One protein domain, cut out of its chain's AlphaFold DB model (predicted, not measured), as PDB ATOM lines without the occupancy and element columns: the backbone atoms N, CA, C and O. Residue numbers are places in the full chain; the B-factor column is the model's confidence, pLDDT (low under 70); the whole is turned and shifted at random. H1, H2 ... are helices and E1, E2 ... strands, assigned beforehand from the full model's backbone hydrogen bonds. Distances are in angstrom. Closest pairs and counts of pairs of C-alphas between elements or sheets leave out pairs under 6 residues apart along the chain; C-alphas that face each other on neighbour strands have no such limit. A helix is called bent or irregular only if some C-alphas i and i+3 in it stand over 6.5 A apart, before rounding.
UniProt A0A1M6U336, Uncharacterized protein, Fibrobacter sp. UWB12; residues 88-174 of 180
ATOM      1  N   TYR A  88     193.735 163.047 143.165       94.50
ATOM      2  CA  TYR A  88     194.791 162.773 144.114       94.50
ATOM      3  C   TYR A  88     194.855 163.863 145.168       94.50
ATOM      4  O   TYR A  88     194.687 165.045 144.865       94.50
ATOM      5  N   THR A  89     195.104 163.463 146.409       94.62
ATOM      6  CA  THR A  89     195.391 164.402 147.487       94.62
ATOM      7  C   THR A  89     196.784 164.986 147.265       94.62
ATOM      8  O   THR A  89     197.759 164.263 147.058       94.62
ATOM      9  N   THR A  90     196.872 166.313 147.283       94.75
ATOM     10  CA  THR A  90     198.130 167.062 147.217       94.75
ATOM     11  C   THR A  90     198.030 168.325 148.074       94.75
ATOM     12  O   THR A  90     197.017 168.572 148.736       94.75
ATOM     13  N   SER A  91     199.090 169.132 148.102       92.81
ATOM     14  CA  SER A  91     199.111 170.410 148.808       92.81
ATOM     15  C   SER A  91     199.582 171.544 147.911       92.81
ATOM     16  O   SER A  91     200.471 171.375 147.078       92.81
ATOM     17  N   ILE A  92     198.991 172.718 148.098       91.88
ATOM     18  CA  ILE A  92     199.373 173.959 147.422       91.88
ATOM     19  C   ILE A  92     199.672 175.038 148.450       91.88
ATOM     20  O   ILE A  92     199.200 174.965 149.581       91.88
ATOM     21  N   LYS A  93     200.450 176.047 148.061       90.81
ATOM     22  CA  LYS A  93     200.703 177.228 148.892       90.81
ATOM     23  C   LYS A  93     199.999 178.444 148.303       90.81
ATOM     24  O   LYS A  93     199.999 178.601 147.084       90.81
ATOM     25  N   ASN A  94     199.414 179.290 149.147       85.00
ATOM     26  CA  ASN A  94     198.927 180.601 148.709       85.00
ATOM     27  C   ASN A  94     200.091 181.601 148.548       85.00
ATOM     28  O   ASN A  94     201.254 181.284 148.817       85.00
ATOM     29  N   SER A  95     199.768 182.829 148.134       84.56
ATOM     30  CA  SER A  95     200.723 183.940 147.990       84.56
ATOM     31  C   SER A  95     201.437 184.320 149.294       84.56
ATOM     32  O   SER A  95     202.541 184.856 149.256       84.56
ATOM     33  N   GLU A  96     200.835 184.011 150.441       85.44
ATOM     34  CA  GLU A  96     201.386 184.253 151.778       85.44
ATOM     35  C   GLU A  96     202.282 183.097 152.270       85.44
ATOM     36  O   GLU A  96     202.927 183.210 153.311       85.44
ATOM     37  N   GLY A  97     202.354 181.987 151.526       85.19
ATOM     38  CA  GLY A  97     203.154 180.804 151.854       85.19
ATOM     39  C   GLY A  97     202.446 179.752 152.717       85.19
ATOM     40  O   GLY A  97     203.049 178.716 153.011       85.19
ATOM     41  N   SER A  98     201.183 179.972 153.086       88.31
ATOM     42  CA  SER A  98     200.345 179.023 153.827       88.31
ATOM     43  C   SER A  98     199.981 177.826 152.952       88.31
ATOM     44  O   SER A  98     199.575 178.004 151.805       88.31
ATOM     45  N   SER A  99     200.132 176.605 153.477       91.00
ATOM     46  CA  SER A  99     199.846 175.360 152.754       91.00
ATOM     47  C   SER A  99     198.419 174.856 152.989       91.00
ATOM     48  O   SER A  99     198.007 174.712 154.139       91.00
ATOM     49  N   TYR A 100     197.723 174.487 151.916       91.81
ATOM     50  CA  TYR A 100     196.365 173.939 151.925       91.81
ATOM     51  C   TYR A 100     196.339 172.588 151.224       91.81
ATOM     52  O   TYR A 100     197.043 172.395 150.233       91.81
ATOM     53  N   GLN A 101     195.521 171.663 151.726       94.06
ATOM     54  CA  GLN A 101     195.286 170.398 151.036       94.06
ATOM     55  C   GLN A 101     194.239 170.594 149.942       94.06
ATOM     56  O   GLN A 101     193.217 171.250 150.149       94.06
ATOM     57  N   ILE A 102     194.487 170.004 148.780       95.00
ATOM     58  CA  ILE A 102     193.562 170.015 147.651       95.00
ATOM     59  C   ILE A 102     193.444 168.617 147.048       95.00
ATOM     60  O   ILE A 102     194.311 167.765 147.249       95.00
ATOM     61  N   PHE A 103     192.387 168.412 146.270       95.00
ATOM     62  CA  PHE A 103     192.299 167.312 145.320       95.00
ATOM     63  C   PHE A 103     192.640 167.826 143.927       95.00
ATOM     64  O   PHE A 103     192.023 168.781 143.459       95.00
ATOM     65  N   GLU A 104     193.609 167.198 143.273       95.12
ATOM     66  CA  GLU A 104     193.992 167.467 141.888       95.12
ATOM     67  C   GLU A 104     193.576 166.280 141.018       95.12
ATOM     68  O   GLU A 104     193.960 165.146 141.302       95.12
ATOM     69  N   CYS A 105     192.771 166.534 139.988       93.12
ATOM     70  CA  CYS A 105     192.204 165.500 139.129       93.12
ATOM     71  C   CYS A 105     192.850 165.469 137.739       93.12
ATOM     72  O   CYS A 105     193.314 166.494 137.239       93.12
ATOM     73  N   ASP A 106     192.815 164.309 137.075       92.19
ATOM     74  CA  ASP A 106     193.446 164.091 135.759       92.19
ATOM     75  C   ASP A 106     192.876 164.993 134.644       92.19
ATOM     76  O   ASP A 106     193.531 165.243 133.635       92.19
ATOM     77  N   ASN A 107     191.659 165.515 134.818       89.56
ATOM     78  CA  ASN A 107     191.040 166.492 133.913       89.56
ATOM     79  C   ASN A 107     191.454 167.950 134.189       89.56
ATOM     80  O   ASN A 107     190.915 168.863 133.563       89.56
ATOM     81  N   GLY A 108     192.379 168.185 135.121       90.81
ATOM     82  CA  GLY A 108     192.890 169.509 135.472       90.81
ATOM     83  C   GLY A 108     192.036 170.289 136.477       90.81
ATOM     84  O   GLY A 108     192.442 171.383 136.877       90.81
ATOM     85  N   TYR A 109     190.891 169.755 136.919       93.00
ATOM     86  CA  TYR A 109     190.130 170.379 138.002       93.00
ATOM     87  C   TYR A 109     190.841 170.201 139.342       93.00
ATOM     88  O   TYR A 109     191.396 169.143 139.653       93.00
ATOM     89  N   ARG A 110     190.793 171.263 140.147       94.88
ATOM     90  CA  ARG A 110     191.375 171.318 141.484       94.88
ATOM     91  C   ARG A 110     190.307 171.731 142.485       94.88
ATOM     92  O   ARG A 110     189.568 172.682 142.251       94.88
ATOM     93  N   TYR A 111     190.216 171.012 143.595       94.38
ATOM     94  CA  TYR A 111     189.172 171.176 144.606       94.38
ATOM     95  C   TYR A 111     189.803 171.401 145.972       94.38
ATOM     96  O   TYR A 111     190.731 170.685 146.343       94.38
ATOM     97  N   LEU A 112     189.292 172.350 146.752       94.38
ATOM     98  CA  LEU A 112     189.749 172.530 148.126       94.38
ATOM     99  C   LEU A 112     189.260 171.364 148.997       94.38
ATOM    100  O   LEU A 112     188.051 171.132 149.121       94.38
ATOM    101  N   LYS A 113     190.192 170.632 149.614       92.38
ATOM    102  CA  LYS A 113     189.845 169.566 150.555       92.38
ATOM    103  C   LYS A 113     189.226 170.187 151.801       92.38
ATOM    104  O   LYS A 113     189.691 171.222 152.254       92.38
ATOM    105  N   ASP A 114     188.167 169.580 152.332       90.06
ATOM    106  CA  ASP A 114     187.518 170.024 153.573       90.06
ATOM    107  C   ASP A 114     187.147 171.522 153.585       90.06
ATOM    108  O   ASP A 114     187.222 172.185 154.616       90.06
ATOM    109  N   PHE A 115     186.714 172.062 152.436       89.25
ATOM    110  CA  PHE A 115     186.473 173.500 152.223       89.25
ATOM    111  C   PHE A 115     185.639 174.187 153.322       89.25
ATOM    112  O   PHE A 115     185.850 175.361 153.617       89.25
ATOM    113  N   ARG A 116     184.714 173.463 153.971       87.75
ATOM    114  CA  ARG A 116     183.892 173.983 155.076       87.75
ATOM    115  C   ARG A 116     184.686 174.312 156.338       87.75
ATOM    116  O   ARG A 116     184.267 175.205 157.069       87.75
ATOM    117  N   ALA A 117     185.796 173.625 156.599       87.50
ATOM    118  CA  ALA A 117     186.645 173.885 157.762       87.50
ATOM    119  C   ALA A 117     187.421 175.198 157.645       87.50
ATOM    120  O   ALA A 117     187.932 175.703 158.643       87.50
ATOM    121  N   TYR A 118     187.495 175.762 156.441       87.44
ATOM    122  CA  TYR A 118     188.189 177.010 156.207       87.44
ATOM    123  C   TYR A 118     187.265 178.232 156.356       87.44
ATOM    124  O   TYR A 118     186.049 178.150 156.115       87.44
ATOM    125  N   PRO A 119     187.840 179.375 156.770       86.19
ATOM    126  CA  PRO A 119     187.147 180.659 156.795       86.19
ATOM    127  C   PRO A 119     186.885 181.146 155.357       86.19
ATOM    128  O   PRO A 119     187.694 180.883 154.465       86.19
ATOM    129  N   GLU A 120     185.761 181.826 155.101       86.19
ATOM    130  CA  GLU A 120     185.379 182.236 153.733       86.19
ATOM    131  C   GLU A 120     186.367 183.224 153.104       86.19
ATOM    132  O   GLU A 120     186.528 183.256 151.885       86.19
ATOM    133  N   GLU A 121     187.083 183.993 153.921       87.56
ATOM    134  CA  GLU A 121     188.114 184.939 153.503       87.56
ATOM    135  C   GLU A 121     189.217 184.253 152.684       87.56
ATOM    136  O   GLU A 121     189.773 184.855 151.760       87.56
ATOM    137  N   LEU A 122     189.476 182.964 152.951       87.31
ATOM    138  CA  LEU A 122     190.428 182.152 152.193       87.31
ATOM    139  C   LEU A 122     190.039 182.041 150.710       87.31
ATOM    140  O   LEU A 122     190.913 181.946 149.852       87.31
ATOM    141  N   LYS A 123     188.749 182.112 150.372       88.19
ATOM    142  CA  LYS A 123     188.280 182.036 148.983       88.19
ATOM    143  C   LYS A 123     188.877 183.138 148.104       88.19
ATOM    144  O   LYS A 123     189.061 182.925 146.914       88.19
ATOM    145  N   SER A 124     189.191 184.295 148.692       89.00
ATOM    146  CA  SER A 124     189.803 185.431 147.992       89.00
ATOM    147  C   SER A 124     191.325 185.331 147.841       89.00
ATOM    148  O   SER A 124     191.900 186.037 147.017       89.00
ATOM    149  N   THR A 125     191.981 184.469 148.626       90.25
ATOM    150  CA  THR A 125     193.444 184.303 148.625       90.25
ATOM    151  C   THR A 125     193.897 183.007 147.957       90.25
ATOM    152  O   THR A 125     195.090 182.834 147.689       90.25
ATOM    153  N   LEU A 126     192.965 182.096 147.668       89.00
ATOM    154  CA  LEU A 126     193.231 180.903 146.877       89.00
ATOM    155  C   LEU A 126     193.441 181.248 145.395       89.00
ATOM    156  O   LEU A 126     192.813 182.172 144.878       89.00
ATOM    157  N   PRO A 127     194.291 180.479 144.693       89.44
ATOM    158  CA  PRO A 127     194.356 180.498 143.235       89.44
ATOM    159  C   PRO A 127     192.969 180.362 142.588       89.44
ATOM    160  O   PRO A 127     192.158 179.546 143.028       89.44
ATOM    161  N   GLU A 128     192.712 181.129 141.522       89.25
ATOM    162  CA  GLU A 128     191.405 181.183 140.837       89.25
ATOM    163  C   GLU A 128     190.951 179.826 140.270       89.25
ATOM    164  O   GLU A 128     189.762 179.587 140.070       89.25
ATOM    165  N   ASP A 129     191.897 178.925 140.015       91.19
ATOM    166  CA  ASP A 129     191.663 177.583 139.483       91.19
ATOM    167  C   ASP A 129     191.219 176.548 140.535       91.19
ATOM    168  O   ASP A 129     190.861 175.424 140.166       91.19
ATOM    169  N   ILE A 130     191.222 176.903 141.826       93.62
ATOM    170  CA  ILE A 130     190.783 176.014 142.906       93.62
ATOM    171  C   ILE A 130     189.306 176.243 143.208       93.62
ATOM    172  O   ILE A 130     188.873 177.306 143.654       93.62
ATOM    173  N   LEU A 131     188.518 175.189 143.029       93.38
ATOM    174  CA  LEU A 131     187.094 175.190 143.311       93.38
ATOM    175  C   LEU A 131     186.835 175.092 144.821       93.38
ATOM    176  O   LEU A 131     187.284 174.160 145.492       93.38
ATOM    177  N   TRP A 132     186.025 176.017 145.346       92.00
ATOM    178  CA  TRP A 132     185.525 176.017 146.730       92.00
ATOM    179  C   TRP A 132     184.378 175.008 146.918       92.00
ATOM    180  O   TRP A 132     183.245 175.361 147.243       92.00
ATOM    181  N   ARG A 133     184.639 173.739 146.609       90.44
ATOM    182  CA  ARG A 133     183.724 172.609 146.812       90.44
ATOM    183  C   ARG A 133     184.512 171.308 146.775       90.44
ATOM    184  O   ARG A 133     185.616 171.276 146.246       90.44
ATOM    185  N   LYS A 134     183.910 170.225 147.261       87.12
ATOM    186  CA  LYS A 134     184.435 168.863 147.082       87.12
ATOM    187  C   LYS A 134     184.013 168.275 145.721       87.12
ATOM    188  O   LYS A 134     182.968 168.691 145.202       87.12
ATOM    189  N   PRO A 135     184.785 167.338 145.139       87.06
ATOM    190  CA  PRO A 135     184.368 166.631 143.933       87.06
ATOM    191  C   PRO A 135     183.147 165.747 144.218       87.06
ATOM    192  O   PRO A 135     182.992 165.212 145.319       87.06
ATOM    193  N   TYR A 136     182.279 165.569 143.226       82.19
ATOM    194  CA  TYR A 136     181.205 164.581 143.301       82.19
ATOM    195  C   TYR A 136     181.780 163.160 143.194       82.19
ATOM    196  O   TYR A 136     182.506 162.827 142.253       82.19
ATOM    197  N   GLN A 137     181.457 162.306 144.167       75.25
ATOM    198  CA  GLN A 137     181.954 160.931 144.187       75.25
ATOM    199  C   GLN A 137     181.469 160.154 142.961       75.25
ATOM    200  O   GLN A 137     180.301 160.227 142.583       75.25
ATOM    201  N   GLY A 138     182.371 159.380 142.356       69.75
ATOM    202  CA  GLY A 138     182.045 158.475 141.254       69.75
ATOM    203  C   GLY A 138     181.836 159.161 139.902       69.75
ATOM    204  O   GLY A 138     181.887 158.475 138.885       69.75
ATOM    205  N   THR A 139     181.662 160.486 139.873       77.56
ATOM    206  CA  THR A 139     181.561 161.282 138.640       77.56
ATOM    207  C   THR A 139     182.781 162.173 138.427       77.56
ATOM    208  O   THR A 139     183.335 162.184 137.336       77.56
ATOM    209  N   GLU A 140     183.241 162.877 139.461       83.69
ATOM    210  CA  GLU A 140     184.397 163.782 139.378       83.69
ATOM    211  C   GLU A 140     185.649 163.221 140.059       83.69
ATOM    212  O   GLU A 140     186.739 163.673 139.743       83.69
ATOM    213  N   GLY A 141     185.515 162.235 140.954       84.50
ATOM    214  CA  GLY A 141     186.635 161.548 141.607       84.50
ATOM    215  C   GLY A 141     186.371 160.053 141.743       84.50
ATOM    216  O   GLY A 141     185.796 159.597 142.732       84.50
ATOM    217  N   LYS A 142     186.761 159.282 140.727       89.19
ATOM    218  CA  LYS A 142     186.490 157.840 140.602       89.19
ATOM    219  C   LYS A 142     187.192 156.998 141.664       89.19
ATOM    220  O   LYS A 142     186.647 156.003 142.129       89.19
ATOM    221  N   ASN A 143     188.422 157.370 141.991       91.25
ATOM    222  CA  ASN A 143     189.294 156.686 142.943       91.25
ATOM    223  C   ASN A 143     189.189 157.264 144.364       91.25
ATOM    224  O   ASN A 143     189.931 156.832 145.243       91.25
ATOM    225  N   CYS A 144     188.296 158.230 144.588       89.81
ATOM    226  CA  CYS A 144     188.066 158.830 145.893       89.81
ATOM    227  C   CYS A 144     186.931 158.117 146.629       89.81
ATOM    228  O   CYS A 144     185.900 157.773 146.046       89.81
ATOM    229  N   ASN A 145     187.094 157.953 147.936       89.44
ATOM    230  CA  ASN A 145     186.107 157.330 148.802       89.44
ATOM    231  C   ASN A 145     185.500 158.374 149.736       89.44
ATOM    232  O   ASN A 145     186.221 159.205 150.288       89.44
ATOM    233  N   PHE A 146     184.186 158.311 149.960       84.06
ATOM    234  CA  PHE A 146     183.633 158.972 151.138       84.06
ATOM    235  C   PHE A 146     184.149 158.249 152.372       84.06
ATOM    236  O   PHE A 146     183.911 157.051 152.549       84.06
ATOM    237  N   ASN A 147     184.839 158.988 153.226       80.56
ATOM    238  CA  ASN A 147     185.114 158.530 154.564       80.56
ATOM    239  C   ASN A 147     183.850 158.787 155.402       80.56
ATOM    240  O   ASN A 147     183.273 159.878 155.411       80.56
ATOM    241  N   GLY A 148     183.370 157.729 156.056       68.75
ATOM    242  CA  GLY A 148     182.154 157.764 156.867       68.75
ATOM    243  C   GLY A 148     182.303 158.591 158.143       68.75
ATOM    244  O   GLY A 148     181.303 158.837 158.810       68.75
ATOM    245  N   VAL A 149     183.523 159.017 158.488       82.31
ATOM    246  CA  VAL A 149     183.772 159.946 159.590       82.31
ATOM    247  C   VAL A 149     183.476 161.370 159.104       82.31
ATOM    248  O   VAL A 149     184.225 161.907 158.280       82.31
ATOM    249  N   PRO A 150     182.384 161.997 159.574       84.69
ATOM    250  CA  PRO A 150     182.051 163.334 159.133       84.69
ATOM    251  C   PRO A 150     182.977 164.361 159.789       84.69
ATOM    252  O   PRO A 150     183.348 164.237 160.957       84.69
ATOM    253  N   LEU A 151     183.306 165.408 159.042       86.81
ATOM    254  CA  LEU A 151     183.948 166.596 159.578       86.81
ATOM    255  C   LEU A 151     182.861 167.542 160.072       86.81
ATOM    256  O   LEU A 151     182.064 168.051 159.282       86.81
ATOM    257  N   CYS A 152     182.828 167.745 161.385       88.81
ATOM    258  CA  CYS A 152     181.926 168.685 162.033       88.81
ATOM    259  C   CYS A 152     182.633 170.023 162.214       88.81
ATOM    260  O   CYS A 152     183.705 170.085 162.818       88.81
ATOM    261  N   VAL A 153     182.033 171.080 161.680       88.12
ATOM    262  CA  VAL A 153     182.524 172.446 161.833       88.12
ATOM    263  C   VAL A 153     181.432 173.249 162.514       88.12
ATOM    264  O   VAL A 153     180.328 173.350 161.986       88.12
ATOM    265  N   ASP A 154     181.753 173.825 163.666       85.88
ATOM    266  CA  ASP A 154     180.896 174.801 164.326       85.88
ATOM    267  C   ASP A 154     181.363 176.197 163.915       85.88
ATOM    268  O   ASP A 154     182.512 176.579 164.152       85.88
ATOM    269  N   LYS A 155     180.485 176.954 163.256       80.56
ATOM    270  CA  LYS A 155     180.736 178.342 162.881       80.56
ATOM    271  C   LYS A 155     179.772 179.234 163.651       80.56
ATOM    272  O   LYS A 155     178.561 179.027 163.622       80.56
ATOM    273  N   TRP A 156     180.309 180.246 164.318       81.88
ATOM    274  CA  TRP A 156     179.509 181.222 165.052       81.88
ATOM    275  C   TRP A 156     179.638 182.601 164.420       81.88
ATOM    276  O   TRP A 156     180.721 182.986 163.978       81.88
ATOM    277  N   ASP A 157     178.536 183.345 164.384       81.56
ATOM    278  CA  ASP A 157     178.566 184.766 164.057       81.56
ATOM    279  C   ASP A 157     179.138 185.590 165.231       81.56
ATOM    280  O   ASP A 157     179.389 185.086 166.333       81.56
ATOM    281  N   THR A 158     179.314 186.896 165.021       83.81
ATOM    282  CA  THR A 158     179.793 187.833 166.055       83.81
ATOM    283  C   THR A 158     178.886 187.886 167.296       83.81
ATOM    284  O   THR A 158     179.319 188.330 168.359       83.81
ATOM    285  N   ASN A 159     177.640 187.424 167.184       87.19
ATOM    286  CA  ASN A 159     176.640 187.379 168.247       87.19
ATOM    287  C   ASN A 159     176.505 185.977 168.880       87.19
ATOM    288  O   ASN A 159     175.574 185.760 169.654       87.19
ATOM    289  N   GLN A 160     177.423 185.045 168.587       82.31
ATOM    290  CA  GLN A 160     177.412 183.642 169.036       82.31
ATOM    291  C   GLN A 160     176.243 182.793 168.508       82.31
ATOM    292  O   GLN A 160     175.985 181.703 169.022       82.31
ATOM    293  N   ASN A 161     175.553 183.239 167.461       84.38
ATOM    294  CA  ASN A 161     174.581 182.403 166.772       84.38
ATOM    295  C   ASN A 161     175.304 181.405 165.873       84.38
ATOM    296  O   ASN A 161     176.283 181.744 165.208       84.38
ATOM    297  N   VAL A 162     174.794 180.177 165.826       81.19
ATOM    298  CA  VAL A 162     175.287 179.140 164.917       81.19
ATOM    299  C   VAL A 162     174.957 179.548 163.479       81.19
ATOM    300  O   VAL A 162     173.795 179.772 163.141       81.19
ATOM    301  N   LEU A 163     175.981 179.653 162.637       81.19
ATOM    302  CA  LEU A 163     175.833 179.945 161.213       81.19
ATOM    303  C   LEU A 163     175.279 178.721 160.475       81.19
ATOM    304  O   LEU A 163     175.578 177.588 160.854       81.19
ATOM    305  N   SER A 164     174.533 178.940 159.388       77.06
ATOM    306  CA  SER A 164     173.954 177.878 158.539       77.06
ATOM    307  C   SER A 164     174.985 176.902 157.974       77.06
ATOM    308  O   SER A 164     174.659 175.767 157.638       77.06
ATOM    309  N   ASP A 165     176.236 177.341 157.880       75.75
ATOM    310  CA  ASP A 165     177.334 176.540 157.350       75.75
ATOM    311  C   ASP A 165     177.949 175.614 158.402       75.75
ATOM    312  O   ASP A 165     178.845 174.828 158.073       75.75
ATOM    313  N   SER A 166     177.451 175.696 159.639       81.31
ATOM    314  CA  SER A 166     177.779 174.772 160.715       81.31
ATOM    315  C   SER A 166     177.098 173.433 160.493       81.31
ATOM    316  O   SER A 166     175.935 173.360 160.095       81.31
ATOM    317  N   GLY A 167     177.815 172.360 160.782       85.75
ATOM    318  CA  GLY A 167     177.289 171.015 160.646       85.75
ATOM    319  C   GLY A 167     178.371 169.991 160.370       85.75
ATOM    320  O   GLY A 167     179.553 170.308 160.231       85.75
ATOM    321  N   CYS A 168     177.930 168.742 160.296       86.88
ATOM    322  CA  CYS A 168     178.768 167.593 160.009       86.88
ATOM    323  C   CYS A 168     178.537 167.157 158.564       86.88
ATOM    324  O   CYS A 168     177.419 166.800 158.198       86.88
ATOM    325  N   GLU A 169     179.588 167.156 157.749       83.88
ATOM    326  CA  GLU A 169     179.529 166.592 156.402       83.88
ATOM    327  C   GLU A 169     180.484 165.409 156.244       83.88
ATOM    328  O   GLU A 169     181.573 165.429 156.818       83.88
ATOM    329  N   PRO A 170     180.132 164.404 155.422       84.88
ATOM    330  CA  PRO A 170     181.064 163.348 155.053       84.88
ATOM    331  C   PRO A 170     182.311 163.939 154.397       84.88
ATOM    332  O   PRO A 170     182.208 164.795 153.503       84.88
ATOM    333  N   THR A 171     183.467 163.441 154.822       89.06
ATOM    334  CA  THR A 171     184.760 163.770 154.223       89.06
ATOM    335  C   THR A 171     185.005 162.894 153.002       89.06
ATOM    336  O   THR A 171     184.464 161.794 152.875       89.06
ATOM    337  N   ILE A 172     185.787 163.406 152.057       90.19
ATOM    338  CA  ILE A 172     186.238 162.645 150.891       90.19
ATOM    339  C   ILE A 172     187.736 162.436 151.044       90.19
ATOM    340  O   ILE A 172     188.463 163.371 151.367       90.19
ATOM    341  N   GLU A 173     188.195 161.218 150.800       91.00
ATOM    342  CA  GLU A 173     189.610 160.880 150.773       91.00
ATOM    343  C   GLU A 173     189.970 160.306 149.409       91.00
ATOM    344  O   GLU A 173     189.374 159.336 148.936       91.00
ATOM    345  N   CYS A 174     190.957 160.929 148.777       91.56
ATOM    346  CA  CYS A 174     191.568 160.459 147.545       91.56
ATOM    347  C   CYS A 174     192.995 159.970 147.852       91.56
ATOM    348  O   CYS A 174     193.621 160.501 148.777       91.56
TER     349      CYS A 174
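This is residues 88 to 174 of the 180 residues of an uncharacterized protein of Fibrobacter sp. UWB12 (UniProt A0A1M6U336). A small three-stranded sheet and a bent two-stranded hairpin, E4 and E5, make a flat body; the loop between E4 and E5 reaches one end of its longest axis. The 87 printed residues run E1 E2 E3 H1 E4 E5, mostly strand, with under half in named elements. E1 E2 E3 are a meander, each strand the antiparallel neighbour of the one before. The whole is compact, radius of gyration of the C-alphas 13.8 A, spanning 43 by 33 by 16 A.

Start at E1, residues 88 to 93: N 90 is 2.9 A from O 102 of E2, residues 99 to 105. N 103 is 2.8 A from O 111 of E3, residues 110 to 112; residues 110 to 111 also pair, parallel, with 130 to 131. H1, residues 120 to 124, is not on this sheet; its O i to N i+4 pairs within range are 0 of 1, its i+3 pairs 2 of 2. E4, residues 145 to 153, bends by 72 degrees at 148; its N 147 is 2.9 A from O 171 of antiparallel E5, residues 167 to 173. The closest C-alphas of E1 and E5, Thr 89 and Glu 173, are 7.5 A apart.

Find C-alpha 88 at (194.791, 162.773, 144.114), where E1 begins; E5 ends at C-alpha 173, (189.610, 160.880, 150.773). E4 measures 20.3 A, E5 18.8 A, E2 18.5 A.

The C-alphas farthest apart, Asp 106 and Asn 159, are 43.4 A apart. The printed part has no cut; H1 to E4 and E4 to E5 are long links. Residues 138 and 148 have pLDDT under 70.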